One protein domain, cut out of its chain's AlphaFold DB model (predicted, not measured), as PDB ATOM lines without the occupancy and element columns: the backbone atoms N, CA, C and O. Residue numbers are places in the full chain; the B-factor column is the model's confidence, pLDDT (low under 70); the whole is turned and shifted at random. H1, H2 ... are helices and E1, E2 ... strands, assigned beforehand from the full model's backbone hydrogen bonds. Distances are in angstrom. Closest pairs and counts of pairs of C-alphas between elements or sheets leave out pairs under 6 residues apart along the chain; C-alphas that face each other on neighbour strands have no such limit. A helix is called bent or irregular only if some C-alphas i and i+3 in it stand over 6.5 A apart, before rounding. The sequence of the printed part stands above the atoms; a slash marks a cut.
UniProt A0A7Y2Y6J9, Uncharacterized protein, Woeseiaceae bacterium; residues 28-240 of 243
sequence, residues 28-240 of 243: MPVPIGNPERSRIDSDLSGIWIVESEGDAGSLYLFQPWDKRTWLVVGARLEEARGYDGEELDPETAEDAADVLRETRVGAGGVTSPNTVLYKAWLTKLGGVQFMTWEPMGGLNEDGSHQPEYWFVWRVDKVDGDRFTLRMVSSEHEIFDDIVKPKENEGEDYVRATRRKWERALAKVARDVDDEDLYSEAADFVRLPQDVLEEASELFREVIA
ATOM      1  N   MET A  28     167.257 138.696 192.078       84.25
ATOM      2  CA  MET A  28     168.445 139.432 191.679       84.25
ATOM      3  C   MET A  28     169.146 140.013 192.910       84.25
ATOM      4  O   MET A  28     168.477 140.588 193.768       84.25
ATOM      5  N   PRO A  29     170.488 139.955 192.986       83.69
ATOM      6  CA  PRO A  29     171.250 140.499 194.115       83.69
ATOM      7  C   PRO A  29     171.421 142.025 194.040       83.69
ATOM      8  O   PRO A  29     172.078 142.636 194.879       83.69
ATOM      9  N   VAL A  30     170.912 142.649 192.977       86.44
ATOM     10  CA  VAL A  30     170.892 144.098 192.791       86.44
ATOM     11  C   VAL A  30     169.588 144.510 192.110       86.44
ATOM     12  O   VAL A  30     169.121 143.807 191.207       86.44
ATOM     13  N   PRO A  31     169.033 145.684 192.450       90.50
ATOM     14  CA  PRO A  31     167.871 146.211 191.756       90.50
ATOM     15  C   PRO A  31     168.233 146.572 190.320       90.50
ATOM     16  O   PRO A  31     169.315 147.105 190.067       90.50
ATOM     17  N   ILE A  32     167.300 146.401 189.388       93.31
ATOM     18  CA  ILE A  32     167.462 146.838 188.000       93.31
ATOM     19  C   ILE A  32     166.683 148.135 187.759       93.31
ATOM     20  O   ILE A  32     165.550 148.303 188.212       93.31
ATOM     21  N   GLY A  33     167.286 149.094 187.053       93.62
ATOM     22  CA  GLY A  33     166.693 150.409 186.826       93.62
ATOM     23  C   GLY A  33     166.875 151.388 187.989       93.62
ATOM     24  O   GLY A  33     167.710 151.217 188.880       93.62
ATOM     25  N   ASN A  34     166.121 152.489 187.935       92.88
ATOM     26  CA  ASN A  34     166.170 153.550 188.936       92.88
ATOM     27  C   ASN A  34     164.748 154.063 189.238       92.88
ATOM     28  O   ASN A  34     164.164 154.703 188.353       92.88
ATOM     29  N   PRO A  35     164.219 153.864 190.462       94.06
ATOM     30  CA  PRO A  35     162.869 154.301 190.822       94.06
ATOM     31  C   PRO A  35     162.675 155.817 190.645       94.06
ATOM     32  O   PRO A  35     161.645 156.252 190.138       94.06
ATOM     33  N   GLU A  36     163.709 156.635 190.881       93.75
ATOM     34  CA  GLU A  36     163.660 158.099 190.704       93.75
ATOM     35  C   GLU A  36     163.584 158.555 189.242       93.75
ATOM     36  O   GLU A  36     163.415 159.740 188.936       93.75
ATOM     37  N   ARG A  37     163.733 157.629 188.294       93.56
ATOM     38  CA  ARG A  37     163.631 157.897 186.853       93.56
ATOM     39  C   ARG A  37     162.506 157.117 186.185       93.56
ATOM     40  O   ARG A  37     162.198 157.429 185.035       93.56
ATOM     41  N   SER A  38     161.896 156.179 186.904       96.31
ATOM     42  CA  SER A  38     160.710 155.448 186.475       96.31
ATOM     43  C   SER A  38     159.520 156.391 186.265       96.31
ATOM     44  O   SER A  38     159.501 157.544 186.726       96.31
ATOM     45  N   ARG A  39     158.537 155.889 185.521       95.25
ATOM     46  CA  ARG A  39     157.216 156.482 185.333       95.25
ATOM     47  C   ARG A  39     156.183 155.378 185.456       95.25
ATOM     48  O   ARG A  39     156.398 154.290 184.927       95.25
ATOM     49  N   ILE A  40     155.078 155.703 186.114       96.00
ATOM     50  CA  ILE A  40     153.922 154.818 186.168       96.00
ATOM     51  C   ILE A  40     153.330 154.652 184.771       96.00
ATOM     52  O   ILE A  40     153.219 155.608 184.002       96.00
ATOM     53  N   ASP A  41     152.934 153.419 184.496       95.62
ATOM     54  CA  ASP A  41     152.073 153.026 183.396       95.62
ATOM     55  C   ASP A  41     150.651 152.835 183.947       95.62
ATOM     56  O   ASP A  41     150.398 151.932 184.745       95.62
ATOM     57  N   SER A  42     149.726 153.728 183.592       95.12
ATOM     58  CA  SER A  42     148.374 153.720 184.164       95.12
ATOM     59  C   SER A  42     147.640 152.407 183.921       95.12
ATOM     60  O   SER A  42     146.867 151.998 184.781       95.12
ATOM     61  N   ASP A  43     147.928 151.723 182.814       95.62
ATOM     62  CA  ASP A  43     147.233 150.486 182.463       95.62
ATOM     63  C   ASP A  43     147.665 149.324 183.359       95.62
ATOM     64  O   ASP A  43     146.948 148.343 183.445       95.62
ATOM     65  N   LEU A  44     148.805 149.411 184.052       96.56
ATOM     66  CA  LEU A  44     149.219 148.394 185.030       96.56
ATOM     67  C   LEU A  44     148.637 148.652 186.427       96.56
ATOM     68  O   LEU A  44     148.753 147.811 187.312       96.56
ATOM     69  N   SER A  45     148.018 149.813 186.645       96.88
ATOM     70  CA  SER A  45     147.429 150.148 187.942       96.88
ATOM     71  C   SER A  45     146.078 149.448 188.123       96.88
ATOM     72  O   SER A  45     145.312 149.288 187.167       96.88
ATOM     73  N   GLY A  46     145.773 149.061 189.360       96.44
ATOM     74  CA  GLY A  46     144.527 148.378 189.718       96.44
ATOM     75  C   GLY A  46     144.754 147.063 190.454       96.44
ATOM     76  O   GLY A  46     145.867 146.782 190.897       96.44
ATOM     77  N   ILE A  47     143.678 146.293 190.600       97.25
ATOM     78  CA  ILE A  47     143.695 144.961 191.207       97.25
ATOM     79  C   ILE A  47     143.722 143.914 190.096       97.25
ATOM     80  O   ILE A  47     142.987 144.018 189.108       97.25
ATOM     81  N   TRP A  48     144.576 142.920 190.280       97.25
ATOM     82  CA  TRP A  48     144.831 141.844 189.337       97.25
ATOM     83  C   TRP A  48     144.745 140.504 190.045       97.25
ATOM     84  O   TRP A  48     145.124 140.414 191.209       97.25
ATOM     85  N   ILE A  49     144.291 139.481 189.334       95.31
ATOM     86  CA  ILE A  49     144.334 138.087 189.767       95.31
ATOM     87  C   ILE A  49     145.454 137.394 188.999       95.31
ATOM     88  O   ILE A  49     145.609 137.624 187.798       95.31
ATOM     89  N   VAL A  50     146.241 136.573 189.691       91.50
ATOM     90  CA  VAL A  50     147.289 135.762 189.068       91.50
ATOM     91  C   VAL A  50     146.714 134.424 188.611       91.50
ATOM     92  O   VAL A  50     146.145 133.681 189.405       91.50
ATOM     93  N   GLU A  51     146.893 134.114 187.330       85.44
ATOM     94  CA  GLU A  51     146.709 132.790 186.741       85.44
ATOM     95  C   GLU A  51     148.090 132.116 186.680       85.44
ATOM     96  O   GLU A  51     148.891 132.366 185.780       85.44
ATOM     97  N   SER A  52     148.405 131.303 187.688       72.56
ATOM     98  CA  SER A  52     149.622 130.485 187.743       72.56
ATOM     99  C   SER A  52     149.313 129.172 188.461       72.56
ATOM    100  O   SER A  52     148.511 129.157 189.398       72.56
ATOM    101  N   GLU A  53     149.934 128.069 188.031       63.03
ATOM    102  CA  GLU A  53     149.749 126.755 188.658       63.03
ATOM    103  C   GLU A  53     150.079 126.833 190.163       63.03
ATOM    104  O   GLU A  53     151.202 127.153 190.544       63.03
ATOM    105  N   GLY A  54     149.091 126.562 191.026       63.69
ATOM    106  CA  GLY A  54     149.233 126.589 192.493       63.69
ATOM    107  C   GLY A  54     149.052 127.958 193.172       63.69
ATOM    108  O   GLY A  54     148.968 128.014 194.405       63.69
ATOM    109  N   ASP A  55     148.930 129.036 192.393       66.12
ATOM    110  CA  ASP A  55     148.757 130.413 192.885       66.12
ATOM    111  C   ASP A  55     147.464 131.089 192.415       66.12
ATOM    112  O   ASP A  55     147.226 132.262 192.737       66.12
ATOM    113  N   ALA A  56     146.604 130.349 191.713       68.75
ATOM    114  CA  ALA A  56     145.233 130.761 191.467       68.75
ATOM    115  C   ALA A  56     144.546 131.114 192.809       68.75
ATOM    116  O   ALA A  56     144.726 130.444 193.826       68.75
ATOM    117  N   GLY A  57     143.891 132.281 192.851       76.44
ATOM    118  CA  GLY A  57     143.395 132.901 194.090       76.44
ATOM    119  C   GLY A  57     144.305 133.965 194.721       76.44
ATOM    120  O   GLY A  57     143.933 134.559 195.735       76.44
ATOM    121  N   SER A  58     145.470 134.256 194.134       89.50
ATOM    122  CA  SER A  58     146.308 135.388 194.553       89.50
ATOM    123  C   SER A  58     145.888 136.685 193.856       89.50
ATOM    124  O   SER A  58     145.847 136.761 192.626       89.50
ATOM    125  N   LEU A  59     145.616 137.729 194.641       93.56
ATOM    126  CA  LEU A  59     145.329 139.080 194.175       93.56
ATOM    127  C   LEU A  59     146.516 140.009 194.400       93.56
ATOM    128  O   LEU A  59     147.137 140.014 195.461       93.56
ATOM    129  N   TYR A  60     146.772 140.880 193.428       95.12
ATOM    130  CA  TYR A  60     147.784 141.922 193.522       95.12
ATOM    131  C   TYR A  60     147.189 143.298 193.252       95.12
ATOM    132  O   TYR A  60     146.683 143.578 192.165       95.12
ATOM    133  N   LEU A  61     147.310 144.191 194.231       96.38
ATOM    134  CA  LEU A  61     146.997 145.605 194.082       96.38
ATOM    135  C   LEU A  61     148.251 146.366 193.655       96.38
ATOM    136  O   LEU A  61     149.209 146.465 194.414       96.38
ATOM    137  N   PHE A  62     148.207 146.973 192.472       97.31
ATOM    138  CA  PHE A  62     149.207 147.917 191.976       97.31
ATOM    139  C   PHE A  62     148.692 149.336 192.187       97.31
ATOM    140  O   PHE A  62     148.048 149.934 191.317       97.31
ATOM    141  N   GLN A  63     148.989 149.891 193.356       95.62
ATOM    142  CA  GLN A  63     148.585 151.239 193.726       95.62
ATOM    143  C   GLN A  63     149.729 152.224 193.457       95.62
ATOM    144  O   GLN A  63     150.833 152.025 193.962       95.62
ATOM    145  N   PRO A  64     149.509 153.314 192.703       96.50
ATOM    146  CA  PRO A  64     150.478 154.402 192.618       96.50
ATOM    147  C   PRO A  64     150.915 154.878 194.012       96.50
ATOM    148  O   PRO A  64     150.101 155.389 194.779       96.50
ATOM    149  N   TRP A  65     152.199 154.712 194.336       92.81
ATOM    150  CA  TRP A  65     152.790 155.205 195.586       92.81
ATOM    151  C   TRP A  65     153.205 156.670 195.446       92.81
ATOM    152  O   TRP A  65     152.969 157.503 196.317       92.81
ATOM    153  N   ASP A  66     153.790 156.994 194.295       94.06
ATOM    154  CA  ASP A  66     154.085 158.352 193.856       94.06
ATOM    155  C   ASP A  66     153.952 158.441 192.323       94.06
ATOM    156  O   ASP A  66     153.375 157.573 191.680       94.06
ATOM    157  N   LYS A  67     154.472 159.497 191.688       93.56
ATOM    158  CA  LYS A  67     154.392 159.668 190.222       93.56
ATOM    159  C   LYS A  67     155.270 158.696 189.403       93.56
ATOM    160  O   LYS A  67     155.307 158.800 188.174       93.56
ATOM    161  N   ARG A  68     156.065 157.843 190.052       97.12
ATOM    162  CA  ARG A  68     157.147 157.037 189.460       97.12
ATOM    163  C   ARG A  68     157.067 155.558 189.814       97.12
ATOM    164  O   ARG A  68     157.501 154.749 188.989       97.12
ATOM    165  N   THR A  69     156.577 155.222 191.005       97.88
ATOM    166  CA  THR A  69     156.579 153.854 191.538       97.88
ATOM    167  C   THR A  69     155.217 153.430 192.069       97.88
ATOM    168  O   THR A  69     154.434 154.268 192.516       97.88
ATOM    169  N   TRP A  70     154.973 152.123 192.086       98.00
ATOM    170  CA  TRP A  70     153.819 151.523 192.751       98.00
ATOM    171  C   TRP A  70     154.195 150.993 194.130       98.00
ATOM    172  O   TRP A  70     155.334 150.575 194.350       98.00
ATOM    173  N   LEU A  71     153.209 150.979 195.017       95.44
ATOM    174  CA  LEU A  71     153.095 149.989 196.071       95.44
ATOM    175  C   LEU A  71     152.363 148.793 195.470       95.44
ATOM    176  O   LEU A  71     151.281 148.949 194.902       95.44
ATOM    177  N   VAL A  72     152.979 147.624 195.578       95.44
ATOM    178  CA  VAL A  72     152.392 146.352 195.182       95.44
ATOM    179  C   VAL A  72     152.077 145.576 196.447       95.44
ATOM    180  O   VAL A  72     152.968 145.333 197.261       95.44
ATOM    181  N   VAL A  73     150.809 145.217 196.614       92.31
ATOM    182  CA  VAL A  73     150.317 144.424 197.746       92.31
ATOM    183  C   VAL A  73     149.820 143.101 197.190       92.31
ATOM    184  O   VAL A  73     148.894 143.109 196.385       92.31
ATOM    185  N   GLY A  74     150.454 141.998 197.578       91.00
ATOM    186  CA  GLY A  74     149.996 140.648 197.258       91.00
ATOM    187  C   GLY A  74     149.201 140.077 198.424       91.00
ATOM    188  O   GLY A  74     149.684 140.106 199.558       91.00
ATOM    189  N   ALA A  75     148.008 139.578 198.135       88.50
ATOM    190  CA  ALA A  75     147.081 138.948 199.063       88.50
ATOM    191  C   ALA A  75     146.635 137.607 198.469       88.50
ATOM    192  O   ALA A  75     146.425 137.518 197.262       88.50
ATOM    193  N   ARG A  76     146.479 136.571 199.291       87.50
ATOM    194  CA  ARG A  76     145.932 135.278 198.854       87.50
ATOM    195  C   ARG A  76     144.569 135.096 199.495       87.50
ATOM    196  O   ARG A  76     144.435 135.328 200.693       87.50
ATOM    197  N   LEU A  77     143.574 134.696 198.706       88.88
ATOM    198  CA  LEU A  77     142.282 134.304 199.259       88.88
ATOM    199  C   LEU A  77     142.482 133.086 200.158       88.88
ATOM    200  O   LEU A  77     142.947 132.039 199.715       88.88
ATOM    201  N   GLU A  78     142.144 133.249 201.429       87.81
ATOM    202  CA  GLU A  78     142.186 132.198 202.435       87.81
ATOM    203  C   GLU A  78     140.872 132.181 203.219       87.81
ATOM    204  O   GLU A  78     140.185 133.195 203.378       87.81
ATOM    205  N   GLU A  79     140.526 131.015 203.751       90.12
ATOM    206  CA  GLU A  79     139.349 130.850 204.594       90.12
ATOM    207  C   GLU A  79     139.542 131.545 205.942       90.12
ATOM    208  O   GLU A  79     140.512 131.313 206.675       90.12
ATOM    209  N   ALA A  80     138.574 132.374 206.324       87.56
ATOM    210  CA  ALA A  80     138.576 132.965 207.646       87.56
ATOM    211  C   ALA A  80     138.333 131.897 208.715       87.56
ATOM    212  O   ALA A  80     137.630 130.901 208.532       87.56
ATOM    213  N   ARG A  81     138.855 132.143 209.919       83.31
ATOM    214  CA  ARG A  81     138.590 131.262 211.055       83.31
ATOM    215  C   ARG A  81     137.081 131.159 211.310       83.31
ATOM    216  O   ARG A  81     136.445 132.148 211.669       83.31
ATOM    217  N   GLY A  82     136.555 129.937 211.248       81.50
ATOM    218  CA  GLY A  82     135.132 129.667 211.467       81.50
ATOM    219  C   GLY A  82     134.272 129.793 210.211       81.50
ATOM    220  O   GLY A  82     133.054 129.818 210.349       81.50
ATOM    221  N   TYR A  83     134.893 129.870 209.034       88.19
ATOM    222  CA  TYR A  83     134.236 129.615 207.761       88.19
ATOM    223  C   TYR A  83     133.612 128.208 207.754       88.19
ATOM    224  O   TYR A  83     134.217 127.248 208.240       88.19
ATOM    225  N   ASP A  84     132.367 128.114 207.288       86.69
ATOM    226  CA  ASP A  84     131.552 126.894 207.259       86.69
ATOM    227  C   ASP A  84     131.069 126.522 205.844       86.69
ATOM    228  O   ASP A  84     130.225 125.632 205.699       86.69
ATOM    229  N   GLY A  85     131.614 127.191 204.820       85.56
ATOM    230  CA  GLY A  85     131.360 126.915 203.407       85.56
ATOM    231  C   GLY A  85     132.239 125.802 202.827       85.56
ATOM    232  O   GLY A  85     132.885 125.044 203.553       85.56
ATOM    233  N   GLU A  86     132.220 125.682 201.500       86.75
ATOM    234  CA  GLU A  86     133.064 124.734 200.761       86.75
ATOM    235  C   GLU A  86     134.515 125.216 200.712       86.75
ATOM    236  O   GLU A  86     134.753 126.426 200.679       86.75
ATOM    237  N   GLU A  87     135.458 124.268 200.715       87.00
ATOM    238  CA  GLU A  87     136.896 124.554 200.688       87.00
ATOM    239  C   GLU A  87     137.252 125.436 199.488       87.00
ATOM    240  O   GLU A  87     136.824 125.167 198.363       87.00
ATOM    241  N   LEU A  88     138.012 126.504 199.737       86.69
ATOM    242  CA  LEU A  88     138.395 127.451 198.691       86.69
ATOM    243  C   LEU A  88     139.601 126.919 197.914       86.69
ATOM    244  O   LEU A  88     140.726 126.953 198.410       86.69
ATOM    245  N   ASP A  89     139.369 126.497 196.675       86.88
ATOM    246  CA  ASP A  89     140.423 126.068 195.747       86.88
ATOM    247  C   ASP A  89     140.190 126.679 194.354       86.88
ATOM    248  O   ASP A  89     139.775 125.986 193.422       86.88
ATOM    249  N   PRO A  90     140.334 128.011 194.205       88.31
ATOM    250  CA  PRO A  90     140.185 128.646 192.904       88.31
ATOM    251  C   PRO A  90     141.301 128.169 191.970       88.31
ATOM    252  O   PRO A  90     142.475 128.320 192.294       88.31
ATOM    253  N   GLU A  91     140.947 127.645 190.796       87.81
ATOM    254  CA  GLU A  91     141.914 127.190 189.784       87.81
ATOM    255  C   GLU A  91     142.143 128.246 188.690       87.81
ATOM    256  O   GLU A  91     143.163 128.233 187.995       87.81
ATOM    257  N   THR A  92     141.208 129.186 188.539       90.69
ATOM    258  CA  THR A  92     141.226 130.236 187.515       90.69
ATOM    259  C   THR A  92     140.976 131.627 188.100       90.69
ATOM    260  O   THR A  92     140.534 131.784 189.242       90.69
ATOM    261  N   ALA A  93     141.222 132.672 187.299       91.75
ATOM    262  CA  ALA A  93     140.844 134.026 187.693       91.75
ATOM    263  C   ALA A  93     139.323 134.193 187.850       91.75
ATOM    264  O   ALA A  93     138.883 134.982 188.685       91.75
ATOM    265  N   GLU A  94     138.517 133.455 187.081       92.88
ATOM    266  CA  GLU A  94     137.061 133.507 187.232       92.88
ATOM    267  C   GLU A  94     136.622 132.850 188.541       92.88
ATOM    268  O   GLU A  94     135.825 133.449 189.253       92.88
ATOM    269  N   ASP A  95     137.215 131.714 188.928       93.44
ATOM    270  CA  ASP A  95     136.903 131.072 190.215       93.44
ATOM    271  C   ASP A  95     137.250 131.999 191.386       93.44
ATOM    272  O   ASP A  95     136.471 132.161 192.322       93.44
ATOM    273  N   ALA A  96     138.402 132.677 191.323       93.00
ATOM    274  CA  ALA A  96     138.781 133.665 192.332       93.00
ATOM    275  C   ALA A  96     137.805 134.857 192.379       93.00
ATOM    276  O   ALA A  96     137.524 135.389 193.457       93.00
ATOM    277  N   ALA A  97     137.281 135.283 191.226       94.81
ATOM    278  CA  ALA A  97     136.250 136.312 191.167       94.81
ATOM    279  C   ALA A  97     134.914 135.805 191.737       94.81
ATOM    280  O   ALA A  97     134.291 136.523 192.514       94.81
ATOM    281  N   ASP A  98     134.502 134.574 191.432       94.75
ATOM    282  CA  ASP A  98     133.293 133.944 191.973       94.75
ATOM    283  C   ASP A  98     133.358 133.805 193.495       94.75
ATOM    284  O   ASP A  98     132.404 134.165 194.184       94.75
ATOM    285  N   VAL A  99     134.517 133.428 194.048       93.56
ATOM    286  CA  VAL A  99     134.736 133.424 195.502       93.56
ATOM    287  C   VAL A  99     134.434 134.798 196.109       93.56
ATOM    288  O   VAL A  99     133.734 134.875 197.118       93.56
ATOM    289  N   LEU A 100     134.905 135.884 195.487       94.06
ATOM    290  CA  LEU A 100     134.620 137.249 195.943       94.06
ATOM    291  C   LEU A 100     133.147 137.651 195.762       94.06
ATOM    292  O   LEU A 100     132.634 138.407 196.581       94.06
ATOM    293  N   ARG A 101     132.454 137.152 194.729       94.12
ATOM    294  CA  ARG A 101     131.014 137.415 194.515       94.12
ATOM    295  C   ARG A 101     130.143 136.743 195.563       94.12
ATOM    296  O   ARG A 101     129.134 137.302 195.993       94.12
ATOM    297  N   GLU A 102     130.482 135.509 195.902       93.06
ATOM    298  CA  GLU A 102     129.608 134.623 196.666       93.06
ATOM    299  C   GLU A 102     129.920 134.645 198.161       93.06
ATOM    300  O   GLU A 102     129.033 134.412 198.989       93.06
ATOM    301  N   THR A 103     131.162 134.979 198.517       91.50
ATOM    302  CA  THR A 103     131.642 134.919 199.892       91.50
ATOM    303  C   THR A 103     131.953 136.305 200.429       91.50
ATOM    304  O   THR A 103     132.659 137.111 199.833       91.50
ATOM    305  N   ARG A 104     131.450 136.578 201.631       89.81
ATOM    306  CA  ARG A 104     131.726 137.828 202.334       89.81
ATOM    307  C   ARG A 104     133.208 137.931 202.719       89.81
ATOM    308  O   ARG A 104     133.773 136.973 203.234       89.81
ATOM    309  N   VAL A 105     133.793 139.120 202.606       90.44
ATOM    310  CA  VAL A 105     135.127 139.411 203.156       90.44
ATOM    311  C   VAL A 105     135.081 139.600 204.682       90.44
ATOM    312  O   VAL A 105     134.194 140.269 205.227       90.44
ATOM    313  N   GLY A 106     136.046 139.002 205.379       85.69
ATOM    314  CA  GLY A 106     136.253 139.080 206.820       85.69
ATOM    315  C   GLY A 106     135.753 137.850 207.588       85.69
ATOM    316  O   GLY A 106     135.731 136.720 207.100       85.69
ATOM    317  N   ALA A 107     135.368 138.055 208.851       81.38
ATOM    318  CA  ALA A 107     135.022 136.963 209.761       81.38
ATOM    319  C   ALA A 107     133.870 136.083 209.232       81.38
ATOM    320  O   ALA A 107     132.762 136.571 209.001       81.38
ATOM    321  N   GLY A 108     134.126 134.774 209.128       81.19
ATOM    322  CA  GLY A 108     133.161 133.783 208.640       81.19
ATOM    323  C   GLY A 108     133.051 133.686 207.114       81.19
ATOM    324  O   GLY A 108     132.126 133.038 206.640       81.19
ATOM    325  N   GLY A 109     133.958 134.314 206.361       89.44
ATOM    326  CA  GLY A 109     134.042 134.201 204.904       89.44
ATOM    327  C   GLY A 109     135.492 134.113 204.430       89.44
ATOM    328  O   GLY A 109     136.227 133.251 204.913       89.44
ATOM    329  N   VAL A 110     135.910 135.003 203.526       90.38
ATOM    330  CA  VAL A 110     137.290 135.058 203.002       90.38
ATOM    331  C   VAL A 110     138.130 136.146 203.661       90.38
ATOM    332  O   VAL A 110     137.636 137.223 203.980       90.38
ATOM    333  N   THR A 111     139.418 135.885 203.843       89.38
ATOM    334  CA  THR A 111     140.418 136.819 204.383       89.38
ATOM    335  C   THR A 111     141.754 136.609 203.654       89.38
ATOM    336  O   THR A 111     141.841 135.818 202.719       89.38
ATOM    337  N   SER A 112     142.796 137.337 204.051       85.00
ATOM    338  CA  SER A 112     144.164 137.181 203.546       85.00
ATOM    339  C   SER A 112     145.164 137.474 204.674       85.00
ATOM    340  O   SER A 112     145.741 138.564 204.728       85.00
ATOM    341  N   PRO A 113     145.392 136.531 205.607       71.94
ATOM    342  CA  PRO A 113     146.248 136.761 206.770       71.94
ATOM    343  C   PRO A 113     147.725 136.906 206.383       71.94
ATOM    344  O   PRO A 113     148.506 137.504 207.123       71.94
ATOM    345  N   ASN A 114     148.108 136.373 205.221       72.00
ATOM    346  CA  ASN A 114     149.445 136.494 204.668       72.00
ATOM    347  C   ASN A 114     149.438 137.564 203.581       72.00
ATOM    348  O   ASN A 114     148.720 137.463 202.591       72.00
ATOM    349  N   THR A 115     150.243 138.604 203.778       78.94
ATOM    350  CA  THR A 115     150.393 139.692 202.813       78.94
ATOM    351  C   THR A 115     151.856 139.956 202.547       78.94
ATOM    352  O   THR A 115     152.681 139.985 203.463       78.94
ATOM    353  N   VAL A 116     152.162 140.216 201.281       84.44
ATOM    354  CA  VAL A 116     153.477 140.670 200.839       84.44
ATOM    355  C   VAL A 116     153.394 142.092 200.297       84.44
ATOM    356  O   VAL A 116     152.446 142.462 199.606       84.44
ATOM    357  N   LEU A 117     154.394 142.906 200.631       89.00
ATOM    358  CA  LEU A 117     154.473 144.312 200.243       89.00
ATOM    359  C   LEU A 117     155.755 144.555 199.458       89.00
ATOM    360  O   LEU A 117     156.847 144.224 199.928       89.00
ATOM    361  N   TYR A 118     155.621 145.201 198.303       92.06
ATOM    362  CA  TYR A 118     156.745 145.599 197.471       92.06
ATOM    363  C   TYR A 118     156.623 147.045 197.009       92.06
ATOM    364  O   TYR A 118     155.537 147.539 196.707       92.06
ATOM    365  N   LYS A 119     157.765 147.705 196.840       95.00
ATOM    366  CA  LYS A 119     157.880 148.887 195.993       95.00
ATOM    367  C   LYS A 119     158.259 148.429 194.594       95.00
ATOM    368  O   LYS A 119     159.273 147.757 194.426       95.00
ATOM    369  N   ALA A 120     157.491 148.821 193.582       97.56
ATOM    370  CA  ALA A 120     157.741 148.421 192.201       97.56
ATOM    371  C   ALA A 120     158.009 149.610 191.273       97.56
ATOM    372  O   ALA A 120     157.416 150.685 191.412       97.56
ATOM    373  N   TRP A 121     158.888 149.427 190.287       98.31
ATOM    374  CA  TRP A 121     159.160 150.441 189.264       98.31
ATOM    375  C   TRP A 121     159.523 149.835 187.914       98.31
ATOM    376  O   TRP A 121     160.056 148.731 187.836       98.31
ATOM    377  N   LEU A 122     159.280 150.599 186.846       98.19
ATOM    378  CA  LEU A 122     159.598 150.197 185.481       98.19
ATOM    379  C   LEU A 122     160.977 150.687 185.042       98.19
ATOM    380  O   LEU A 122     161.459 151.763 185.412       98.19
ATOM    381  N   THR A 123     161.590 149.910 184.161       97.44
ATOM    382  CA  THR A 123     162.806 150.281 183.443       97.44
ATOM    383  C   THR A 123     162.811 149.658 182.056       97.44
ATOM    384  O   THR A 123     162.195 148.623 181.821       97.44
ATOM    385  N   LYS A 124     163.492 150.301 181.105       96.44
ATOM    386  CA  LYS A 124     163.605 149.807 179.730       96.44
ATOM    387  C   LYS A 124     165.058 149.486 179.422       96.44
ATOM    388  O   LYS A 124     165.901 150.382 179.435       96.44
ATOM    389  N   LEU A 125     165.337 148.225 179.111       94.50
ATOM    390  CA  LEU A 125     166.674 147.713 178.810       94.50
ATOM    391  C   LEU A 125     166.631 146.926 177.508       94.50
ATOM    392  O   LEU A 125     165.710 146.153 177.278       94.50
ATOM    393  N   GLY A 126     167.576 147.175 176.601       90.44
ATOM    394  CA  GLY A 126     167.599 146.486 175.303       90.44
ATOM    395  C   GLY A 126     166.363 146.732 174.421       90.44
ATOM    396  O   GLY A 126     166.233 146.123 173.367       90.44
ATOM    397  N   GLY A 127     165.458 147.645 174.787       92.25
ATOM    398  CA  GLY A 127     164.169 147.836 174.110       92.25
ATOM    399  C   GLY A 127     162.997 147.083 174.749       92.25
ATOM    400  O   GLY A 127     161.867 147.317 174.331       92.25
ATOM    401  N   VAL A 128     163.251 146.280 175.781       95.31
ATOM    402  CA  VAL A 128     162.267 145.486 176.527       95.31
ATOM    403  C   VAL A 128     161.949 146.161 177.858       95.31
ATOM    404  O   VAL A 128     162.804 146.839 178.437       95.31
ATOM    405  N   GLN A 129     160.696 146.043 178.294       96.75
ATOM    406  CA  GLN A 129     160.223 146.602 179.553       96.75
ATOM    407  C   GLN A 129     160.424 145.592 180.682       96.75
ATOM    408  O   GLN A 129     160.048 144.431 180.563       96.75
ATOM    409  N   PHE A 130     161.002 146.065 181.777       97.44
ATOM    410  CA  PHE A 130     161.187 145.314 183.006       97.44
ATOM    411  C   PHE A 130     160.521 146.040 184.165       97.44
ATOM    412  O   PHE A 130     160.426 147.272 184.158       97.44
ATOM    413  N   MET A 131     160.115 145.278 185.170       97.94
ATOM    414  CA  MET A 131     159.639 145.759 186.451       97.94
ATOM    415  C   MET A 131     160.491 145.154 187.558       97.94
ATOM    416  O   MET A 131     160.665 143.944 187.616       97.94
ATOM    417  N   THR A 132     161.012 145.996 188.440       97.12
ATOM    418  CA  THR A 132     161.740 145.538 189.627       97.12
ATOM    419  C   THR A 132     160.836 145.687 190.833       97.12
ATOM    420  O   THR A 132     160.248 146.757 190.998       97.12
ATOM    421  N   TRP A 133     160.718 144.640 191.647       95.38
ATOM    422  CA  TRP A 133     160.006 144.641 192.922       95.38
ATOM    423  C   TRP A 133     161.019 144.553 194.056       95.38
ATOM    424  O   TRP A 133     161.815 143.617 194.141       95.38
ATOM    425  N   GLU A 134     160.980 145.554 194.919       92.44
ATOM    426  CA  GLU A 134     161.768 145.651 196.136       92.44
ATOM    427  C   GLU A 134     160.884 145.276 197.326       92.44
ATOM    428  O   GLU A 134     159.896 145.978 197.562       92.44
ATOM    429  N   PRO A 135     161.182 144.188 198.057       88.25
ATOM    430  CA  PRO A 135     160.448 143.833 199.269       88.25
ATOM    431  C   PRO A 135     160.479 144.986 200.271       88.25
ATOM    432  O   PRO A 135     161.539 145.558 200.488       88.25
ATOM    433  N   MET A 136     159.338 145.310 200.883       82.88
ATOM    434  CA  MET A 136     159.219 146.380 201.892       82.88
ATOM    435  C   MET A 136     159.111 145.851 203.335       82.88
ATOM    436  O   MET A 136     158.953 146.637 204.269       82.88
ATOM    437  N   GLY A 137     159.156 144.528 203.531       69.31
ATOM    438  CA  GLY A 137     159.018 143.869 204.835       69.31
ATOM    439  C   GLY A 137     160.351 143.448 205.466       69.31
ATOM    440  O   GLY A 137     161.336 143.228 204.767       69.31
ATOM    441  N   GLY A 138     160.354 143.292 206.797       59.12
ATOM    442  CA  GLY A 138     161.509 142.851 207.591       59.12
ATOM    443  C   GLY A 138     162.396 144.009 208.060       59.12
ATOM    444  O   GLY A 138     162.807 144.854 207.268       59.12
ATOM    445  N   LEU A 139     162.679 144.057 209.364       54.09
ATOM    446  CA  LEU A 139     163.694 144.936 209.942       54.09
ATOM    447  C   LEU A 139     164.908 144.089 210.313       54.09
ATOM    448  O   LEU A 139     164.762 143.026 210.919       54.09
ATOM    449  N   ASN A 140     166.091 144.587 209.986       58.31
ATOM    450  CA  ASN A 140     167.348 144.083 210.515       58.31
ATOM    451  C   ASN A 140     167.385 144.269 212.042       58.31
ATOM    452  O   ASN A 140     166.620 145.056 212.607       58.31
ATOM    453  N   GLU A 141     168.304 143.583 212.729       53.88
ATOM    454  CA  GLU A 141     168.456 143.698 214.192       53.88
ATOM    455  C   GLU A 141     168.707 145.144 214.665       53.88
ATOM    456  O   GLU A 141     168.379 145.498 215.796       53.88
ATOM    457  N   ASP A 142     169.259 145.995 213.794       66.94
ATOM    458  CA  ASP A 142     169.515 147.417 214.042       66.94
ATOM    459  C   ASP A 142     168.321 148.339 213.716       66.94
ATOM    460  O   ASP A 142     168.424 149.560 213.849       66.94
ATOM    461  N   GLY A 143     167.185 147.770 213.304       57.53
ATOM    462  CA  GLY A 143     165.986 148.503 212.904       57.53
ATOM    463  C   GLY A 143     166.068 149.136 211.514       57.53
ATOM    464  O   GLY A 143     165.166 149.888 211.146       57.53
ATOM    465  N   SER A 144     167.124 148.868 210.737       67.56
ATOM    466  CA  SER A 144     167.185 149.249 209.326       67.56
ATOM    467  C   SER A 144     166.367 148.290 208.460       67.56
ATOM    468  O   SER A 144     166.131 147.140 208.821       67.56
ATOM    469  N   HIS A 145     165.935 148.762 207.296       65.88
ATOM    470  CA  HIS A 145     165.372 147.918 206.251       65.88
ATOM    471  C   HIS A 145     166.314 147.980 205.048       65.88
ATOM    472  O   HIS A 145     166.482 149.043 204.445       65.88
ATOM    473  N   GLN A 146     166.970 146.861 204.746       69.06
ATOM    474  CA  GLN A 146     167.783 146.692 203.545       69.06
ATOM    475  C   GLN A 146     167.372 145.386 202.866       69.06
ATOM    476  O   GLN A 146     167.690 144.320 203.388       69.06
ATOM    477  N   PRO A 147     166.655 145.446 201.735       72.75
ATOM    478  CA  PRO A 147     166.339 144.246 200.982       72.75
ATOM    479  C   PRO A 147     167.633 143.637 200.439       72.75
ATOM    480  O   PRO A 147     168.448 144.323 199.824       72.75
ATOM    481  N   GLU A 148     167.823 142.345 200.682       73.44
ATOM    482  CA  GLU A 148     168.982 141.590 200.185       73.44
ATOM    483  C   GLU A 148     168.784 141.123 198.738       73.44
ATOM    484  O   GLU A 148     169.748 140.848 198.020       73.44
ATOM    485  N   TYR A 149     167.526 141.066 198.293       79.69
ATOM    486  CA  TYR A 149     167.141 140.544 196.994       79.69
ATOM    487  C   TYR A 149     165.979 141.335 196.389       79.69
ATOM    488  O   TYR A 149     165.116 141.855 197.099       79.69
ATOM    489  N   TRP A 150     165.942 141.382 195.058       90.19
ATOM    490  CA  TRP A 150     164.885 142.017 194.273       90.19
ATOM    491  C   TRP A 150     164.316 141.024 193.270       90.19
ATOM    492  O   TRP A 150     165.076 140.318 192.611       90.19
ATOM    493  N   PHE A 151     163.002 141.026 193.071       91.75
ATOM    494  CA  PHE A 151     162.430 140.327 191.921       91.75
ATOM    495  C   PHE A 151     162.522 141.235 190.702       91.75
ATOM    496  O   PHE A 151     162.133 142.404 190.754       91.75
ATOM    497  N   VAL A 152     163.061 140.719 189.604       94.69
ATOM    498  CA  VAL A 152     163.121 141.449 188.339       94.69
ATOM    499  C   VAL A 152     162.322 140.675 187.321       94.69
ATOM    500  O   VAL A 152     162.652 139.549 186.977       94.69
ATOM    501  N   TRP A 153     161.281 141.319 186.826       95.31
ATOM    502  CA  TRP A 153     160.334 140.748 185.894       95.31
ATOM    503  C   TRP A 153     160.502 141.416 184.546       95.31
ATOM    504  O   TRP A 153     160.553 142.643 184.463       95.31
ATOM    505  N   ARG A 154     160.529 140.647 183.468       95.50
ATOM    506  CA  ARG A 154     160.123 141.190 182.175       95.50
ATOM    507  C   ARG A 154     158.608 141.377 182.181       95.50
ATOM    508  O   ARG A 154     157.891 140.541 182.715       95.50
ATOM    509  N   VAL A 155     158.144 142.471 181.582       96.50
ATOM    510  CA  VAL A 155     156.719 142.798 181.466       96.50
ATOM    511  C   VAL A 155     156.284 142.629 180.018       96.50
ATOM    512  O   VAL A 155     156.698 143.409 179.155       96.50
ATOM    513  N   ASP A 156     155.410 141.660 179.776       94.75
ATOM    514  CA  ASP A 156     154.784 141.419 178.481       94.75
ATOM    515  C   ASP A 156     153.312 141.834 178.546       94.75
ATOM    516  O   ASP A 156     152.452 141.105 179.030       94.75
ATOM    517  N   LYS A 157     153.014 143.051 178.080       94.31
ATOM    518  CA  LYS A 157     151.632 143.529 177.977       94.31
ATOM    519  C   LYS A 157     150.925 142.833 176.819       94.31
ATOM    520  O   LYS A 157     151.397 142.929 175.685       94.31
ATOM    521  N   VAL A 158     149.787 142.205 177.102       91.75
ATOM    522  CA  VAL A 158     148.911 141.621 176.079       91.75
ATOM    523  C   VAL A 158     147.899 142.675 175.636       91.75
ATOM    524  O   VAL A 158     147.853 143.037 174.460       91.75
ATOM    525  N   ASP A 159     147.161 143.237 176.593       92.69
ATOM    526  CA  ASP A 159     146.196 144.317 176.385       92.69
ATOM    527  C   ASP A 159     145.989 145.132 177.683       92.69
ATOM    528  O   ASP A 159     146.876 145.195 178.536       92.69
ATOM    529  N   GLY A 160     144.864 145.846 177.796       90.94
ATOM    530  CA  GLY A 160     144.534 146.644 178.980       90.94
ATOM    531  C   GLY A 160     144.101 145.817 180.192       90.94
ATOM    532  O   GLY A 160     144.137 146.339 181.303       90.94
ATOM    533  N   ASP A 161     143.733 144.553 180.000       95.75
ATOM    534  CA  ASP A 161     143.169 143.669 181.021       95.75
ATOM    535  C   ASP A 161     144.029 142.424 181.265       95.75
ATOM    536  O   ASP A 161     143.724 141.637 182.159       95.75
ATOM    537  N   ARG A 162     145.119 142.251 180.506       96.25
ATOM    538  CA  ARG A 162     146.071 141.147 180.656       96.25
ATOM    539  C   ARG A 162     147.521 141.577 180.458       96.25
ATOM    540  O   ARG A 162     147.872 142.251 179.482       96.25
ATOM    541  N   PHE A 163     148.398 141.105 181.338       96.88
ATOM    542  CA  PHE A 163     149.846 141.125 181.124       96.88
ATOM    543  C   PHE A 163     150.512 139.917 181.775       96.88
ATOM    544  O   PHE A 163     149.993 139.369 182.736       96.88
ATOM    545  N   THR A 164     151.689 139.548 181.287       94.88
ATOM    546  CA  THR A 164     152.512 138.479 181.860       94.88
ATOM    547  C   THR A 164     153.759 139.083 182.491       94.88
ATOM    548  O   THR A 164     154.407 139.963 181.906       94.88
ATOM    549  N   LEU A 165     154.124 138.598 183.675       94.38
ATOM    550  CA  LEU A 165     155.440 138.826 184.265       94.38
ATOM    551  C   LEU A 165     156.285 137.572 184.114       94.38
ATOM    552  O   LEU A 165     155.843 136.491 184.475       94.38
ATOM    553  N   ARG A 166     157.512 137.724 183.608       92.50
ATOM    554  CA  ARG A 166     158.488 136.629 183.502       92.50
ATOM    555  C   ARG A 166     159.688 136.912 184.390       92.50
ATOM    556  O   ARG A 166     160.360 137.927 184.175       92.50
ATOM    557  N   MET A 167     159.936 136.075 185.391       91.56
ATOM    558  CA  MET A 167     161.003 136.297 186.369       91.56
ATOM    559  C   MET A 167     162.360 136.083 185.708       91.56
ATOM    560  O   MET A 167     162.582 135.057 185.079       91.56
ATOM    561  N   VAL A 168     163.265 137.050 185.831       92.19
ATOM    562  CA  VAL A 168     164.640 136.918 185.341       92.19
ATOM    563  C   VAL A 168     165.413 135.993 186.275       92.19
ATOM    564  O   VAL A 168     165.599 136.320 187.445       92.19
ATOM    565  N   SER A 169     165.933 134.896 185.737       90.19
ATOM    566  CA  SER A 169     166.823 133.987 186.450       90.19
ATOM    567  C   SER A 169     168.178 134.648 186.693       90.19
ATOM    568  O   SER A 169     168.906 134.983 185.756       90.19
ATOM    569  N   SER A 170     168.552 134.827 187.961       87.00
ATOM    570  CA  SER A 170     169.876 135.342 188.330       87.00
ATOM    571  C   SER A 170     171.006 134.319 188.136       87.00
ATOM    572  O   SER A 170     172.175 134.690 188.253       87.00
ATOM    573  N   GLU A 171     170.657 133.076 187.791       87.25
ATOM    574  CA  GLU A 171     171.563 131.951 187.530       87.25
ATOM    575  C   GLU A 171     171.806 131.710 186.028       87.25
ATOM    576  O   GLU A 171     172.506 130.774 185.654       87.25
ATOM    577  N   HIS A 172     171.239 132.543 185.152       89.75
ATOM    578  CA  HIS A 172     171.497 132.462 183.716       89.75
ATOM    579  C   HIS A 172     172.978 132.748 183.390       89.75
ATOM    580  O   HIS A 172     173.552 133.709 183.915       89.75
ATOM    581  N   GLU A 173     173.567 132.007 182.439       90.06
ATOM    582  CA  GLU A 173     175.010 132.042 182.111       90.06
ATOM    583  C   GLU A 173     175.546 133.443 181.761       90.06
ATOM    584  O   GLU A 173     176.719 133.770 181.959       90.06
ATOM    585  N   ILE A 174     174.671 134.339 181.289       89.62
ATOM    586  CA  ILE A 174     175.014 135.740 180.996       89.62
ATOM    587  C   ILE A 174     175.509 136.512 182.234       89.62
ATOM    588  O   ILE A 174     176.111 137.587 182.093       89.62
ATOM    589  N   PHE A 175     175.232 135.999 183.434       90.00
ATOM    590  CA  PHE A 175     175.573 136.605 184.713       90.00
ATOM    591  C   PHE A 175     176.768 135.946 185.419       90.00
ATOM    592  O   PHE A 175     177.264 136.543 186.376       90.00
ATOM    593  N   ASP A 176     177.298 134.821 184.925       87.38
ATOM    594  CA  ASP A 176     178.376 134.042 185.569       87.38
ATOM    595  C   ASP A 176     179.628 134.876 185.888       87.38
ATOM    596  O   ASP A 176     180.241 134.752 186.951       87.38
ATOM    597  N   ASP A 177     179.984 135.798 184.991       86.06
ATOM    598  CA  ASP A 177     181.155 136.672 185.136       86.06
ATOM    599  C   ASP A 177     180.909 137.897 186.044       86.06
ATOM    600  O   ASP A 177     181.784 138.761 186.220       86.06
ATOM    601  N   ILE A 178     179.706 138.039 186.609       84.12
ATOM    602  CA  ILE A 178     179.331 139.177 187.446       84.12
ATOM    603  C   ILE A 178     179.376 138.777 188.917       84.12
ATOM    604  O   ILE A 178     178.451 138.191 189.466       84.12
ATOM    605  N   VAL A 179     180.444 139.199 189.596       77.06
ATOM    606  CA  VAL A 179     180.591 139.030 191.048       77.06
ATOM    607  C   VAL A 179     179.377 139.623 191.776       77.06
ATOM    608  O   VAL A 179     179.146 140.837 191.718       77.06
ATOM    609  N   LYS A 180     178.615 138.760 192.461       72.12
ATOM    610  CA  LYS A 180     177.505 139.158 193.336       72.12
ATOM    611  C   LYS A 180     178.059 140.026 194.485       72.12
ATOM    612  O   LYS A 180     179.153 139.728 194.976       72.12
ATOM    613  N   PRO A 181     177.381 141.119 194.882       67.56
ATOM    614  CA  PRO A 181     177.829 141.935 196.005       67.56
ATOM    615  C   PRO A 181     177.934 141.107 197.284       67.56
ATOM    616  O   PRO A 181     177.105 140.232 197.522       67.56
ATOM    617  N   LYS A 182     178.947 141.383 198.104       65.25
ATOM    618  CA  LYS A 182     179.011 140.848 199.470       65.25
ATOM    619  C   LYS A 182     178.215 141.748 200.410       65.25
ATOM    620  O   LYS A 182     178.199 142.968 200.230       65.25
ATOM    621  N   GLU A 183     177.628 141.158 201.451       52.66
ATOM    622  CA  GLU A 183     177.094 141.909 202.592       52.66
ATOM    623  C   GLU A 183     178.172 142.894 203.084       52.66
ATOM    624  O   GLU A 183     179.310 142.491 203.350       52.66
ATOM    625  N   ASN A 184     177.823 144.183 203.195       52.22
ATOM    626  CA  ASN A 184     178.676 145.321 203.597       52.22
ATOM    627  C   ASN A 184     179.492 146.051 202.503       52.22
ATOM    628  O   ASN A 184     180.356 146.870 202.836       52.22
ATOM    629  N   GLU A 185     179.243 145.832 201.210       61.38
ATOM    630  CA  GLU A 185     179.880 146.639 200.153       61.38
ATOM    631  C   GLU A 185     179.172 147.995 199.948       61.38
ATOM    632  O   GLU A 185     177.953 148.077 199.835       61.38
ATOM    633  N   GLY A 186     179.943 149.091 199.911       61.94
ATOM    634  CA  GLY A 186     179.398 150.455 199.838       61.94
ATOM    635  C   GLY A 186     178.578 150.744 198.568       61.94
ATOM    636  O   GLY A 186     178.775 150.120 197.526       61.94
ATOM    637  N   GLU A 187     177.694 151.749 198.626       67.81
ATOM    638  CA  GLU A 187     176.708 152.082 197.573       67.81
ATOM    639  C   GLU A 187     177.281 152.197 196.146       67.81
ATOM    640  O   GLU A 187     176.626 151.837 195.162       67.81
ATOM    641  N   ASP A 188     178.510 152.700 196.005       70.44
ATOM    642  CA  ASP A 188     179.167 152.839 194.703       70.44
ATOM    643  C   ASP A 188     179.484 151.484 194.056       70.44
ATOM    644  O   ASP A 188     179.409 151.354 192.827       70.44
ATOM    645  N   TYR A 189     179.776 150.462 194.864       67.19
ATOM    646  CA  TYR A 189     179.993 149.102 194.384       67.19
ATOM    647  C   TYR A 189     178.685 148.483 193.890       67.19
ATOM    648  O   TYR A 189     178.619 148.025 192.748       67.19
ATOM    649  N   VAL A 190     177.611 148.575 194.683       75.31
ATOM    650  CA  VAL A 190     176.265 148.115 194.294       75.31
ATOM    651  C   VAL A 190     175.836 148.768 192.977       75.31
ATOM    652  O   VAL A 190     175.370 148.098 192.052       75.31
ATOM    653  N   ARG A 191     176.090 150.074 192.821       80.25
ATOM    654  CA  ARG A 191     175.803 150.814 191.583       80.25
ATOM    655  C   ARG A 191     176.620 150.316 190.387       80.25
ATOM    656  O   ARG A 191     176.089 150.254 189.273       80.25
ATOM    657  N   ALA A 192     177.905 150.020 190.573       82.62
ATOM    658  CA  ALA A 192     178.764 149.500 189.511       82.62
ATOM    659  C   ALA A 192     178.339 148.089 189.086       82.62
ATOM    660  O   ALA A 192     178.273 147.808 187.885       82.62
ATOM    661  N   THR A 193     177.995 147.243 190.056       85.56
ATOM    662  CA  THR A 193     177.483 145.889 189.839       85.56
ATOM    663  C   THR A 193     176.153 145.936 189.103       85.56
ATOM    664  O   THR A 193     176.074 145.371 188.013       85.56
ATOM    665  N   ARG A 194     175.175 146.737 189.552       89.69
ATOM    666  CA  ARG A 194     173.911 146.967 188.825       89.69
ATOM    667  C   ARG A 194     174.130 147.272 187.346       89.69
ATOM    668  O   ARG A 194     173.510 146.658 186.490       89.69
ATOM    669  N   ARG A 195     175.053 148.179 187.010       91.44
ATOM    670  CA  ARG A 195     175.342 148.524 185.603       91.44
ATOM    671  C   ARG A 195     175.920 147.362 184.792       91.44
ATOM    672  O   ARG A 195     175.851 147.395 183.565       91.44
ATOM    673  N   LYS A 196     176.594 146.393 185.417       92.31
ATOM    674  CA  LYS A 196     177.039 145.168 184.732       92.31
ATOM    675  C   LYS A 196     175.835 144.274 184.443       92.31
ATOM    676  O   LYS A 196     175.654 143.929 183.281       92.31
ATOM    677  N   TRP A 197     174.990 144.028 185.445       92.75
ATOM    678  CA  TRP A 197     173.753 143.256 185.303       92.75
ATOM    679  C   TRP A 197     172.821 143.851 184.240       92.75
ATOM    680  O   TRP A 197     172.436 143.164 183.304       92.75
ATOM    681  N   GLU A 198     172.561 145.161 184.289       95.06
ATOM    682  CA  GLU A 198     171.744 145.871 183.291       95.06
ATOM    683  C   GLU A 198     172.289 145.717 181.865       95.06
ATOM    684  O   GLU A 198     171.521 145.576 180.916       95.06
ATOM    685  N   ARG A 199     173.618 145.751 181.694       94.25
ATOM    686  CA  ARG A 199     174.260 145.584 180.381       94.25
ATOM    687  C   ARG A 199     174.220 144.144 179.888       94.25
ATOM    688  O   ARG A 199     174.124 143.956 178.681       94.25
ATOM    689  N   ALA A 200     174.357 143.170 180.783       92.88
ATOM    690  CA  ALA A 200     174.212 141.753 180.471       92.88
ATOM    691  C   ALA A 200     172.775 141.466 180.025       92.88
ATOM    692  O   ALA A 200     172.560 141.093 178.874       92.88
ATOM    693  N   LEU A 201     171.800 141.812 180.869       92.44
ATOM    694  CA  LEU A 201     170.379 141.632 180.591       92.44
ATOM    695  C   LEU A 201     169.961 142.339 179.297       92.44
ATOM    696  O   LEU A 201     169.323 141.734 178.451       92.44
ATOM    697  N   ALA A 202     170.393 143.583 179.057       93.75
ATOM    698  CA  ALA A 202     170.050 144.309 177.831       93.75
ATOM    699  C   ALA A 202     170.503 143.629 176.520       93.75
ATOM    700  O   ALA A 202     169.969 143.981 175.466       93.75
ATOM    701  N   LYS A 203     171.488 142.718 176.555       91.56
ATOM    702  CA  LYS A 203     171.951 141.975 175.369       91.56
ATOM    703  C   LYS A 203     171.019 140.824 175.006       91.56
ATOM    704  O   LYS A 203     170.824 140.589 173.821       91.56
ATOM    705  N   VAL A 204     170.479 140.148 176.017       89.44
ATOM    706  CA  VAL A 204     169.690 138.916 175.870       89.44
ATOM    707  C   VAL A 204     168.190 139.149 176.042       89.44
ATOM    708  O   VAL A 204     167.396 138.385 175.532       89.44
ATOM    709  N   ALA A 205     167.782 140.279 176.629       86.00
ATOM    710  CA  ALA A 205     166.397 140.595 176.996       86.00
ATOM    711  C   ALA A 205     165.342 140.444 175.887       86.00
ATOM    712  O   ALA A 205     164.157 140.373 176.195       86.00
ATOM    713  N   ARG A 206     165.739 140.509 174.609       84.94
ATOM    714  CA  ARG A 206     164.817 140.363 173.471       84.94
ATOM    715  C   ARG A 206     164.546 138.917 173.095       84.94
ATOM    716  O   ARG A 206     163.597 138.698 172.347       84.94
ATOM    717  N   ASP A 207     165.399 137.998 173.518       82.69
ATOM    718  CA  ASP A 207     165.214 136.586 173.249       82.69
ATOM    719  C   ASP A 207     164.175 136.057 174.231       82.69
ATOM    720  O   ASP A 207     164.414 135.935 175.429       82.69
ATOM    721  N   VAL A 208     162.949 135.923 173.739       69.56
ATOM    722  CA  VAL A 208     161.786 135.600 174.568       69.56
ATOM    723  C   VAL A 208     161.643 134.101 174.793       69.56
ATOM    724  O   VAL A 208     160.935 133.709 175.717       69.56
ATOM    725  N   ASP A 209     162.314 133.327 173.941       76.31
ATOM    726  CA  ASP A 209     162.324 131.868 173.908       76.31
ATOM    727  C   ASP A 209     163.559 131.304 174.639       76.31
ATOM    728  O   ASP A 209     163.791 130.099 174.637       76.31
ATOM    729  N   ASP A 210     164.357 132.177 175.263       82.75
ATOM    730  CA  ASP A 210     165.423 131.800 176.185       82.75
ATOM    731  C   ASP A 210     164.794 131.328 177.508       82.75
ATOM    732  O   ASP A 210     164.522 132.116 178.422       82.75
ATOM    733  N   GLU A 211     164.482 130.030 177.554       77.12
ATOM    734  CA  GLU A 211     163.858 129.353 178.699       77.12
ATOM    735  C   GLU A 211     164.749 129.377 179.952       77.12
ATOM    736  O   GLU A 211     164.236 129.315 181.067       77.12
ATOM    737  N   ASP A 212     166.066 129.543 179.797       86.19
ATOM    738  CA  ASP A 212     167.002 129.605 180.922       86.19
ATOM    739  C   ASP A 212     167.060 131.018 181.532       86.19
ATOM    740  O   ASP A 212     167.351 131.187 182.724       86.19
ATOM    741  N   LEU A 213     166.790 132.060 180.733       88.50
ATOM    742  CA  LEU A 213     166.754 133.444 181.209       88.50
ATOM    743  C   LEU A 213     165.511 133.734 182.053       88.50
ATOM    744  O   LEU A 213     165.579 134.575 182.957       88.50
ATOM    745  N   TYR A 214     164.387 133.078 181.759       88.75
ATOM    746  CA  TYR A 214     163.110 133.317 182.425       88.75
ATOM    747  C   TYR A 214     162.622 132.077 183.173       88.75
ATOM    748  O   TYR A 214     162.052 131.175 182.571       88.75
ATOM    749  N   SER A 215     162.805 132.056 184.494       81.25
ATOM    750  CA  SER A 215     162.561 130.863 185.318       81.25
ATOM    751  C   SER A 215     161.086 130.593 185.616       81.25
ATOM    752  O   SER A 215     160.707 129.452 185.848       81.25
ATOM    753  N   GLU A 216     160.264 131.641 185.662       82.88
ATOM    754  CA  GLU A 216     158.848 131.571 186.034       82.88
ATOM    755  C   GLU A 216     158.050 132.597 185.232       82.88
ATOM    756  O   GLU A 216     158.570 133.665 184.883       82.88
ATOM    757  N   ALA A 217     156.781 132.296 184.964       88.19
ATOM    758  CA  ALA A 217     155.838 133.221 184.356       88.19
ATOM    759  C   ALA A 217     154.545 133.262 185.174       88.19
ATOM    760  O   ALA A 217     154.042 132.222 185.583       88.19
ATOM    761  N   ALA A 218     154.016 134.463 185.383       89.62
ATOM    762  CA  ALA A 218     152.741 134.692 186.045       89.62
ATOM    763  C   ALA A 218     151.870 135.568 185.146       89.62
ATOM    764  O   ALA A 218     152.269 136.686 184.785       89.62
ATOM    765  N   ASP A 219     150.695 135.061 184.780       93.00
ATOM    766  CA  ASP A 219     149.715 135.802 183.998       93.00
ATOM    767  C   ASP A 219     148.812 136.598 184.939       93.00
ATOM    768  O   ASP A 219     148.237 136.069 185.881       93.00
ATOM    769  N   PHE A 220     148.704 137.900 184.702       95.31
ATOM    770  CA  PHE A 220     147.879 138.812 185.481       95.31
ATOM    771  C   PHE A 220     146.648 139.171 184.666       95.31
ATOM    772  O   PHE A 220     146.754 139.789 183.601       95.31
ATOM    773  N   VAL A 221     145.479 138.827 185.197       96.06
ATOM    774  CA  VAL A 221     144.174 139.168 184.632       96.06
ATOM    775  C   VAL A 221     143.536 140.248 185.489       96.06
ATOM    776  O   VAL A 221     143.544 140.179 186.717       96.06
ATOM    777  N   ARG A 222     143.010 141.295 184.855       96.75
ATOM    778  CA  ARG A 222     142.367 142.389 185.577       96.75
ATOM    779  C   ARG A 222     141.137 141.870 186.312       96.75
ATOM    780  O   ARG A 222     140.304 141.183 185.727       96.75
ATOM    781  N   LEU A 223     141.008 142.265 187.575       96.25
ATOM    782  CA  LEU A 223     139.841 141.933 188.379       96.25
ATOM    783  C   LEU A 223     138.556 142.511 187.738       96.25
ATOM    784  O   LEU A 223     138.544 143.702 187.386       96.25
ATOM    785  N   PRO A 224     137.477 141.717 187.598       96.25
ATOM    786  CA  PRO A 224     136.198 142.201 187.090       96.25
ATOM    787  C   PRO A 224     135.631 143.363 187.918       96.25
ATOM    788  O   PRO A 224     135.806 143.447 189.132       96.25
ATOM    789  N   GLN A 225     134.953 144.303 187.249       95.19
ATOM    790  CA  GLN A 225     134.477 145.540 187.889       95.19
ATOM    791  C   GLN A 225     133.412 145.300 188.963       95.19
ATOM    792  O   GLN A 225     133.286 146.097 189.887       95.19
ATOM    793  N   ASP A 226     132.635 144.232 188.815       96.69
ATOM    794  CA  ASP A 226     131.543 143.848 189.704       96.69
ATOM    795  C   ASP A 226     132.009 143.321 191.065       96.69
ATOM    796  O   ASP A 226     131.197 143.315 191.978       96.69
ATOM    797  N   VAL A 227     133.290 142.950 191.209       95.62
ATOM    798  CA  VAL A 227     133.887 142.446 192.467       95.62
ATOM    799  C   VAL A 227     134.970 143.366 193.040       95.62
ATOM    800  O   VAL A 227     135.735 143.003 193.938       95.62
ATOM    801  N   LEU A 228     135.109 144.574 192.480       94.50
ATOM    802  CA  LEU A 228     136.136 145.524 192.912       94.50
ATOM    803  C   LEU A 228     135.929 146.005 194.347       94.50
ATOM    804  O   LEU A 228     136.909 146.362 195.006       94.50
ATOM    805  N   GLU A 229     134.680 146.090 194.804       94.12
ATOM    806  CA  GLU A 229     134.359 146.578 196.144       94.12
ATOM    807  C   GLU A 229     134.822 145.569 197.196       94.12
ATOM    808  O   GLU A 229     135.571 145.938 198.098       94.12
ATOM    809  N   GLU A 230     134.500 144.295 196.998       94.81
ATOM    810  CA  GLU A 230     134.875 143.165 197.844       94.81
ATOM    811  C   GLU A 230     136.397 143.007 197.896       94.81
ATOM    812  O   GLU A 230     136.994 142.994 198.972       94.81
ATOM    813  N   ALA A 231     137.075 143.011 196.745       93.69
ATOM    814  CA  ALA A 231     138.538 142.970 196.733       93.69
ATOM    815  C   ALA A 231     139.162 144.196 197.419       93.69
ATOM    816  O   ALA A 231     140.186 144.086 198.097       93.69
ATOM    817  N   SER A 232     138.552 145.378 197.283       92.12
ATOM    818  CA  SER A 232     139.018 146.573 197.994       92.12
ATOM    819  C   SER A 232     138.833 146.447 199.507       92.12
ATOM    820  O   SER A 232     139.671 146.952 200.252       92.12
ATOM    821  N   GLU A 233     137.764 145.800 199.979       91.50
ATOM    822  CA  GLU A 233     137.584 145.473 201.397       91.50
ATOM    823  C   GLU A 233     138.666 144.512 201.895       91.50
ATOM    824  O   GLU A 233     139.254 144.776 202.944       91.50
ATOM    825  N   LEU A 234     139.017 143.490 201.105       90.44
ATOM    826  CA  LEU A 234     140.100 142.556 201.430       90.44
ATOM    827  C   LEU A 234     141.435 143.293 201.608       90.44
ATOM    828  O   LEU A 234     142.107 143.145 202.627       90.44
ATOM    829  N   PHE A 235     141.800 144.164 200.662       89.81
ATOM    830  CA  PHE A 235     143.026 144.959 200.787       89.81
ATOM    831  C   PHE A 235     142.968 145.976 201.933       89.81
ATOM    832  O   PHE A 235     144.009 146.310 202.494       89.81
ATOM    833  N   ARG A 236     141.786 146.473 202.322       86.62
ATOM    834  CA  ARG A 236     141.659 147.326 203.517       86.62
ATOM    835  C   ARG A 236     141.914 146.544 204.798       86.62
ATOM    836  O   ARG A 236     142.610 147.080 205.646       86.62
ATOM    837  N   GLU A 237     141.398 145.323 204.929       79.44
ATOM    838  CA  GLU A 237     141.680 144.454 206.087       79.44
ATOM    839  C   GLU A 237     143.187 144.214 206.240       79.44
ATOM    840  O   GLU A 237     143.727 144.245 207.339       79.44
ATOM    841  N   VAL A 238     143.871 144.067 205.108       73.19
ATOM    842  CA  VAL A 238     145.313 143.832 205.031       73.19
ATOM    843  C   VAL A 238     146.161 145.083 205.318       73.19
ATOM    844  O   VAL A 238     147.209 144.996 205.956       73.19
ATOM    845  N   ILE A 239     145.757 146.248 204.802       72.62
ATOM    846  CA  ILE A 239     146.547 147.494 204.870       72.62
ATOM    847  C   ILE A 239     146.213 148.315 206.125       72.62
ATOM    848  O   ILE A 239     147.027 149.138 206.554       72.62
ATOM    849  N   ALA A 240     145.030 148.133 206.717       61.66
ATOM    850  CA  ALA A 240     144.660 148.803 207.954       61.66
ATOM    851  C   ALA A 240     145.536 148.286 209.103       61.66
ATOM    852  O   ALA A 240     145.322 147.214 209.658       61.66
TER     853      ALA A 240
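What this domain is: This is residues 28 to 240 of the 243 residues of an uncharacterized protein of Woeseiaceae bacterium (UniProt A0A7Y2Y6J9). Eight antiparallel strands, E1 to E8, form a closed barrel that is the core; H1 and H3 pack on its outside near E1 and E2, while H2 lies by E4 and E5, at the opposite end of the longest axis. Two of the long links without named elements reach well out from the barrel: residues 77 to 92, next to H1 in the chain, have C-alphas 16 to 32 A from the mean of all C-alphas, and residues 136 to 150, between E5 and E6, have C-alphas 10 to 27 A from it. The printed part has 213 residues, with eight named strands and three named helices in the order E1 E2 E3 H1 E4 E5 E6 E7 H2 E8 H3; the class is mixed, helices and strands, and under half of the residues are in named elements. The whole is compact, with a radius of gyration of the C-alphas of 18.5 A, and spans 55 by 43 by 31 A.

Where its parts are: After residues 28 to 45, which hold no named element, E1 takes residues 46 to 51, from C-alpha 46 at (144.527, 148.378, 189.718). E2 is residues 58 to 64 and E3 residues 70 to 76. H1 follows at residues 93 to 102, 14.4 A long. E4, residues 115 to 125, is the longest strand by residues and measures 30.1 A, ending at C-alpha 125 at (166.674, 147.713, 178.810). E5 is residues 128 to 135, 22.9 A long, E6 residues 151 to 157 and E7 residues 162 to 168. H2, the longest helix, runs over residues 187 to 204 and measures 26.3 A. E8 is residues 214 to 222, 22.9 A long. H3, residues 225 to 239, measures 20.9 A and ends at C-alpha 239 at (146.547, 147.494, 204.870); it is irregular, with C-alphas 226 and 229 lying 7.5 A apart.

How they stand to each other: Round the barrel run E1 to E8 in chain order, and E8 is the antiparallel neighbour of E1. E1 E2 E3 and E4 E5 E6 E7 are meanders, each strand the antiparallel neighbour of the one before. Within hydrogen-bond range are N 48 and O 60 at 2.9 A between E1 and E2, N 61 and O 73 at 2.9 A between E2 and E3, and N 72 and O 118 at 2.8 A between E3 and E4. So are N 123 and O 130 at 2.9 A between E4 and E5, N 131 and O 153 at 2.8 A between E5 and E6, and N 154 and O 166 at 2.8 A between E6 and E7. The ring closes with N 165 and O 218 at 2.9 A between E7 and E8, and N 49 and O 221 at 2.8 A between E8 and E1. H3 is on the barrel, outside it, at a height over the sheet of 8.9 A; on the local plane it runs across the strands at 84 degrees to E2. The closest C-alphas of H3 and E3 are those of Phe 235 and Ala 75, 7.5 A apart. H1 is also on the barrel and outside it, at a height of 10.2 A; its closest C-alpha to E1 is that of Ala 93, 5.7 A from that of Ile 49. H1 and H3 touch, about perpendicular at 82 degrees, H3 with residues 227 to 231 alone; the closest C-alphas are those of Arg 101 and Val 227, 6.1 A apart. H2 is on the barrel, and its closest C-alpha to E4 is that of Ala 202, 4.9 A from that of Leu 125. H2 is apart from H1 and from H3. Every O i to N i+4 pair is within hydrogen-bond range in H1, against 12 of 14 in H2 and 9 of 11 in H3.

The domain as a whole: The two C-alphas farthest apart are those of Asp 84 and Asp 188, 55.7 A. The printed part has no cut. The links E3 to H1, H1 to E4, E5 to E6 and E7 to H2 are long; residues 78 to 79 pair with residues 110 to 111, antiparallel. The mean pLDDT of the printed part is 87.0, and 24 residues are under 70, among them residues 53 to 56, 137 to 146 and 181 to 187.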